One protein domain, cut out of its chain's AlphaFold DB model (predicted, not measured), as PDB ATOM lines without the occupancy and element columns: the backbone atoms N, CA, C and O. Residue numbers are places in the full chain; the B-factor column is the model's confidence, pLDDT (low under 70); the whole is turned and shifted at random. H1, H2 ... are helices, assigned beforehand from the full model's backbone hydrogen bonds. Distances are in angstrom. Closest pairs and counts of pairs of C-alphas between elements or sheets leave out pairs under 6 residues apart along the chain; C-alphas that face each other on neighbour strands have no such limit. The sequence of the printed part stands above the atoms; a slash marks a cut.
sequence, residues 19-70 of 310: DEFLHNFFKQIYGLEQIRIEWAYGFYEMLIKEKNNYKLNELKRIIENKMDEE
ATOM      1  N   ASP A  19      87.627 101.116  75.705       64.06
ATOM      2  CA  ASP A  19      86.585 100.645  76.620       64.06
ATOM      3  C   ASP A  19      86.773 101.196  78.041       64.06
ATOM      4  O   ASP A  19      85.813 101.627  78.685       64.06
ATOM      5  N   GLU A  20      88.014 101.236  78.534       69.12
ATOM      6  CA  GLU A  20      88.340 101.795  79.846       69.12
ATOM      7  C   GLU A  20      88.167 103.322  79.862       69.12
ATOM      8  O   GLU A  20      87.676 103.885  80.845       69.12
ATOM      9  N   PHE A  21      88.525 104.009  78.774       68.44
ATOM     10  CA  PHE A  21      88.269 105.438  78.606       68.44
ATOM     11  C   PHE A  21      86.769 105.744  78.623       68.44
ATOM     12  O   PHE A  21      86.334 106.565  79.431       68.44
ATOM     13  N   LEU A  22      85.971 105.063  77.796       67.38
ATOM     14  CA  LEU A  22      84.522 105.256  77.738       67.38
ATOM     15  C   LEU A  22      83.873 104.975  79.089       67.38
ATOM     16  O   LEU A  22      83.089 105.789  79.580       67.38
ATOM     17  N   HIS A  23      84.226 103.854  79.719       71.38
ATOM     18  CA  HIS A  23      83.719 103.510  81.041       71.38
ATOM     19  C   HIS A  23      84.035 104.611  82.063       71.38
ATOM     20  O   HIS A  23      83.144 105.068  82.780       71.38
ATOM     21  N   ASN A  24      85.280 105.092  82.093       74.25
ATOM     22  CA  ASN A  24      85.686 106.170  82.990       74.25
ATOM     23  C   ASN A  24      84.974 107.492  82.675       74.25
ATOM     24  O   ASN A  24      84.536 108.163  83.606       74.25
ATOM     25  N   PHE A  25      84.812 107.854  81.401       70.31
ATOM     26  CA  PHE A  25      84.108 109.064  80.976       70.31
ATOM     27  C   PHE A  25      82.651 109.053  81.447       70.31
ATOM     28  O   PHE A  25      82.201 109.985  82.115       70.31
ATOM     29  N   PHE A  26      81.919 107.968  81.180       72.19
ATOM     30  CA  PHE A  26      80.519 107.861  81.590       72.19
ATOM     31  C   PHE A  26      80.350 107.785  83.109       72.19
ATOM     32  O   PHE A  26      79.424 108.388  83.659       72.19
ATOM     33  N   LYS A  27      81.281 107.128  83.807       76.88
ATOM     34  CA  LYS A  27      81.296 107.097  85.268       76.88
ATOM     35  C   LYS A  27      81.577 108.472  85.875       76.88
ATOM     36  O   LYS A  27      80.878 108.871  86.800       76.88
ATOM     37  N   GLN A  28      82.575 109.198  85.371       75.62
ATOM     38  CA  GLN A  28      82.993 110.493  85.920       75.62
ATOM     39  C   GLN A  28      81.992 111.611  85.628       75.62
ATOM     40  O   GLN A  28      81.684 112.393  86.523       75.62
ATOM     41  N   ILE A  29      81.488 111.690  84.395       70.06
ATOM     42  CA  ILE A  29      80.625 112.798  83.967       70.06
ATOM     43  C   ILE A  29      79.161 112.546  84.339       70.06
ATOM     44  O   ILE A  29      78.456 113.479  84.719       70.06
ATOM     45  N   TYR A  30      78.701 111.294  84.265       70.06
ATOM     46  CA  TYR A  30      77.279 110.960  84.401       70.06
ATOM     47  C   TYR A  30      76.965 110.014  85.571       70.06
ATOM     48  O   TYR A  30      75.797 109.705  85.796       70.06
ATOM     49  N   GLY A  31      77.969 109.545  86.325       73.69
ATOM     50  CA  GLY A  31      77.768 108.612  87.441       73.69
ATOM     51  C   GLY A  31      77.328 107.210  87.007       73.69
ATOM     52  O   GLY A  31      76.786 106.458  87.814       73.69
ATOM     53  N   LEU A  32      77.515 106.859  85.732       71.12
ATOM     54  CA  LEU A  32      77.037 105.602  85.164       71.12
ATOM     55  C   LEU A  32      78.119 104.530  85.260       71.12
ATOM     56  O   LEU A  32      79.133 104.599  84.573       71.12
ATOM     57  N   GLU A  33      77.885 103.515  86.089       66.38
ATOM     58  CA  GLU A  33      78.811 102.385  86.234       66.38
ATOM     59  C   GLU A  33      78.712 101.381  85.076       66.38
ATOM     60  O   GLU A  33      79.667 100.657  84.813       66.38
ATOM     61  N   GLN A  34      77.587 101.332  84.356       64.12
ATOM     62  CA  GLN A  34      77.402 100.499  83.161       64.12
ATOM     63  C   GLN A  34      76.484 101.198  82.153       64.12
ATOM     64  O   GLN A  34      75.469 101.791  82.524       64.12
ATOM     65  N   ILE A  35      76.826 101.110  80.866       64.44
ATOM     66  CA  ILE A  35      76.019 101.672  79.778       64.44
ATOM     67  C   ILE A  35      74.962 100.641  79.379       64.44
ATOM     68  O   ILE A  35      75.281  99.522  78.983       64.44
ATOM     69  N   ARG A  36      73.686 101.020  79.478       68.81
ATOM     70  CA  ARG A  36      72.568 100.202  78.991       68.81
ATOM     71  C   ARG A  36      72.610 100.073  77.464       68.81
ATOM     72  O   ARG A  36      72.935 101.038  76.775       68.81
ATOM     73  N   ILE A  37      72.218  98.917  76.925       64.94
ATOM     74  CA  ILE A  37      72.275  98.645  75.476       64.94
ATOM     75  C   ILE A  37      71.436  99.639  74.656       64.94
ATOM     76  O   ILE A  37      71.826 100.037  73.561       64.94
ATOM     77  N   GLU A  38      70.324 100.118  75.213       61.81
ATOM     78  CA  GLU A  38      69.453 101.111  74.582       61.81
ATOM     79  C   GLU A  38      70.129 102.489  74.485       61.81
ATOM     80  O   GLU A  38      69.876 103.246  73.550       61.81
ATOM     81  N   TRP A  39      71.018 102.812  75.428       73.19
ATOM     82  CA  TRP A  39      71.790 104.057  75.424       73.19
ATOM     83  C   TRP A  39      72.983 103.963  74.483       73.19
ATOM     84  O   TRP A  39      73.268 104.929  73.785       73.19
ATOM     85  N   ALA A  40      73.620 102.792  74.397       72.88
ATOM     86  CA  ALA A  40      74.637 102.528  73.384       72.88
ATOM     87  C   ALA A  40      74.056 102.673  71.967       72.88
ATOM     88  O   ALA A  40      74.667 103.317  71.115       72.88
ATOM     89  N   TYR A  41      72.840 102.163  71.735       74.75
ATOM     90  CA  TYR A  41      72.137 102.345  70.465       74.75
ATOM     91  C   TYR A  41      71.802 103.820  70.194       74.75
ATOM     92  O   TYR A  41      72.088 104.328  69.112       74.75
ATOM     93  N   GLY A  42      71.258 104.539  71.185       81.44
ATOM     94  CA  GLY A  42      70.972 105.973  71.057       81.44
ATOM     95  C   GLY A  42      72.222 106.825  70.794       81.44
ATOM     96  O   GLY A  42      72.180 107.749  69.982       81.44
ATOM     97  N   PHE A  43      73.342 106.486  71.432       81.25
ATOM     98  CA  PHE A  43      74.639 107.116  71.196       81.25
ATOM     99  C   PHE A  43      75.147 106.835  69.778       81.25
ATOM    100  O   PHE A  43      75.518 107.768  69.071       81.25
ATOM    101  N   TYR A  44      75.081 105.584  69.312       83.50
ATOM    102  CA  TYR A  44      75.464 105.226  67.945       83.50
ATOM    103  C   TYR A  44      74.602 105.936  66.883       83.50
ATOM    104  O   TYR A  44      75.132 106.478  65.914       83.50
ATOM    105  N   GLU A  45      73.285 106.033  67.088       84.44
ATOM    106  CA  GLU A  45      72.378 106.815  66.232       84.44
ATOM    107  C   GLU A  45      72.745 108.307  66.189       84.44
ATOM    108  O   GLU A  45      72.646 108.951  65.141       84.44
ATOM    109  N   MET A  46      73.189 108.871  67.317       84.44
ATOM    110  CA  MET A  46      73.678 110.248  67.379       84.44
ATOM    111  C   MET A  46      74.995 110.407  66.604       84.44
ATOM    112  O   MET A  46      75.092 111.315  65.779       84.44
ATOM    113  N   LEU A  47      75.941 109.470  66.749       85.25
ATOM    114  CA  LEU A  47      77.178 109.430  65.954       85.25
ATOM    115  C   LEU A  47      76.912 109.317  64.443       85.25
ATOM    116  O   LEU A  47      77.670 109.843  63.634       85.25
ATOM    117  N   ILE A  48      75.841 108.635  64.021       83.62
ATOM    118  CA  ILE A  48      75.466 108.561  62.599       83.62
ATOM    119  C   ILE A  48      75.042 109.934  62.058       83.62
ATOM    120  O   ILE A  48      75.326 110.246  60.894       83.62
ATOM    121  N   LYS A  49      74.342 110.723  62.878       84.81
ATOM    122  CA  LYS A  49      73.788 112.029  62.499       84.81
ATOM    123  C   LYS A  49      74.839 113.134  62.539       84.81
ATOM    124  O   LYS A  49      74.810 114.009  61.675       84.81
ATOM    125  N   GLU A  50      75.764 113.075  63.492       81.81
ATOM    126  CA  GLU A  50      76.783 114.104  63.692       81.81
ATOM    127  C   GLU A  50      78.005 113.875  62.795       81.81
ATOM    128  O   GLU A  50      78.925 113.135  63.131       81.81
ATOM    129  N   LYS A  51      78.001 114.509  61.617       76.00
ATOM    130  CA  LYS A  51      79.067 114.362  60.609       76.00
ATOM    131  C   LYS A  51      80.131 115.450  60.674       76.00
ATOM    132  O   LYS A  51      81.160 115.306  60.015       76.00
ATOM    133  N   ASN A  52      79.891 116.535  61.406       74.75
ATOM    134  CA  ASN A  52      80.767 117.706  61.369       74.75
ATOM    135  C   ASN A  52      81.888 117.626  62.410       74.75
ATOM    136  O   ASN A  52      82.923 118.268  62.248       74.75
ATOM    137  N   ASN A  53      81.718 116.801  63.442       76.56
ATOM    138  CA  ASN A  53      82.730 116.591  64.464       76.56
ATOM    139  C   ASN A  53      83.695 115.461  64.069       76.56
ATOM    140  O   ASN A  53      83.303 114.303  63.910       76.56
ATOM    141  N   TYR A  54      84.979 115.787  63.921       73.12
ATOM    142  CA  TYR A  54      85.977 114.808  63.486       73.12
ATOM    143  C   TYR A  54      86.250 113.715  64.540       73.12
ATOM    144  O   TYR A  54      86.420 112.564  64.144       73.12
ATOM    145  N   LYS A  55      86.221 114.026  65.849       74.12
ATOM    146  CA  LYS A  55      86.418 113.033  66.927       74.12
ATOM    147  C   LYS A  55      85.279 112.019  66.952       74.12
ATOM    148  O   LYS A  55      85.514 110.822  67.073       74.12
ATOM    149  N   LEU A  56      84.039 112.484  66.782       79.75
ATOM    150  CA  LEU A  56      82.873 111.598  66.707       79.75
ATOM    151  C   LEU A  56      82.889 110.742  65.432       79.75
ATOM    152  O   LEU A  56      82.518 109.569  65.474       79.75
ATOM    153  N   ASN A  57      83.384 111.284  64.315       79.44
ATOM    154  CA  ASN A  57      83.602 110.507  63.096       79.44
ATOM    155  C   ASN A  57      84.685 109.430  63.273       79.44
ATOM    156  O   ASN A  57      84.496 108.305  62.815       79.44
ATOM    157  N   GLU A  58      85.806 109.746  63.925       80.06
ATOM    158  CA  GLU A  58      86.846 108.767  64.259       80.06
ATOM    159  C   GLU A  58      86.300 107.664  65.163       80.06
ATOM    160  O   GLU A  58      86.408 106.487  64.827       80.06
ATOM    161  N   LEU A  59      85.607 108.046  66.235       81.31
ATOM    162  CA  LEU A  59      84.931 107.121  67.136       81.31
ATOM    163  C   LEU A  59      83.987 106.174  66.386       81.31
ATOM    164  O   LEU A  59      84.052 104.953  66.530       81.31
ATOM    165  N   LYS A  60      83.139 106.722  65.516       85.38
ATOM    166  CA  LYS A  60      82.257 105.918  64.673       85.38
ATOM    167  C   LYS A  60      83.040 104.927  63.807       85.38
ATOM    168  O   LYS A  60      82.626 103.778  63.681       85.38
ATOM    169  N   ARG A  61      84.164 105.341  63.214       84.69
ATOM    170  CA  ARG A  61      84.998 104.454  62.387       84.69
ATOM    171  C   ARG A  61      85.618 103.315  63.194       84.69
ATOM    172  O   ARG A  61      85.712 102.219  62.647       84.69
ATOM    173  N   ILE A  62      85.994 103.545  64.453       84.06
ATOM    174  CA  ILE A  62      86.488 102.492  65.357       84.06
ATOM    175  C   ILE A  62      85.374 101.478  65.630       84.06
ATOM    176  O   ILE A  62      85.549 100.289  65.378       84.06
ATOM    177  N   ILE A  63      84.187 101.954  66.033       83.12
ATOM    178  CA  ILE A  63      83.010 101.103  66.299       83.12
ATOM    179  C   ILE A  63      82.632 100.272  65.062       83.12
ATOM    180  O   ILE A  63      82.263  99.106  65.172       83.12
ATOM    181  N   GLU A  64      82.743 100.856  63.867       85.38
ATOM    182  CA  GLU A  64      82.457 100.184  62.595       85.38
ATOM    183  C   GLU A  64      83.606  99.290  62.084       85.38
ATOM    184  O   GLU A  64      83.519  98.777  60.967       85.38
ATOM    185  N   ASN A  65      84.680  99.097  62.863       80.81
ATOM    186  CA  ASN A  65      85.884  98.341  62.486       80.81
ATOM    187  C   ASN A  65      86.527  98.824  61.163       80.81
ATOM    188  O   ASN A  65      87.073  98.045  60.371       80.81
ATOM    189  N   LYS A  66      86.421 100.133  60.903       84.50
ATOM    190  CA  LYS A  66      87.014 100.853  59.760       84.50
ATOM    191  C   LYS A  66      88.271 101.632  60.141       84.50
ATOM    192  O   LYS A  66      88.912 102.204  59.261       84.50
ATOM    193  N   MET A  67      88.574 101.714  61.430       84.56
ATOM    194  CA  MET A  67      89.784 102.311  61.969       84.56
ATOM    195  C   MET A  67      90.223 101.520  63.197       84.56
ATOM    196  O   MET A  67      89.380 101.080  63.974       84.56
ATOM    197  N   ASP A  68      91.523 101.319  63.327       79.75
ATOM    198  CA  ASP A  68      92.162 100.757  64.501       79.75
ATOM    199  C   ASP A  68      92.068 101.748  65.670       79.75
ATOM    200  O   ASP A  68      92.147 102.965  65.486       79.75
ATOM    201  N   GLU A  69      91.886 101.225  66.874       77.50
ATOM    202  CA  GLU A  69      91.759 102.023  68.087       77.50
ATOM    203  C   GLU A  69      93.024 102.849  68.338       77.50
ATOM    204  O   GLU A  69      92.948 104.035  68.661       77.50
ATOM    205  N   GLU A  70      94.196 102.256  68.101       76.56
ATOM    206  CA  GLU A  70      95.478 102.927  68.311       76.56
ATOM    207  C   GLU A  70      95.650 104.162  67.417       76.56
ATOM    208  O   GLU A  70      96.307 105.124  67.818       76.56
TER     209      GLU A  70
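AT A GLANCE: This is residues 19 to 70 of the 310 residues of the protein "SJCHGC06438 protein" of Schistosoma japonicum (UniProt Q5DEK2). What shape do the helices make? They make an open U: H2 is the base, H3 packs on residues 44 to 48 of H2, and H1 stands over the other end of H2, the end at Ile 37, across a gap, with a gap between H1 and H3 too. What builds it? The printed part has 52 residues with three named helices, in order H1, H2, H3, and no named strand: all helix. It is only just compact, close to loose, with a radius of gyration of the C-alphas of 11.6 A and spans of 28 by 24 by 18 A.

IN THESE COORDINATES: Where is the longest helix? H2, residues 37 to 49, measures 18.7 A from C-alpha 37 at (72.275, 98.645, 75.476). Where are the others? H1, residues 19 to 30, measures 15.9 A; H3, residues 54 to 63, measures 14.3 A and ends at C-alpha 63, (83.010, 101.103, 66.299).

HOW THE PARTS SIT: What does H2 touch? H2 touches H3 with residues 44 to 48 alone, at a steep tilt of 49 degrees, opposite ways; the closest C-alphas, Leu 47 and Leu 56, are 6.1 A apart. And H1? It is apart from H2 and H3. Are the backbones helical? In H1, H2 and H3 every O i to N i+4 pair is within hydrogen-bond range.

THE WHOLE: How large is it? The farthest C-alphas, Gly 31 and Lys 66, are 30.2 A apart. Any cut or low confidence? The printed part has no cut and no long link; pLDDT is under 70 at residues 19 to 22 and 33 to 38.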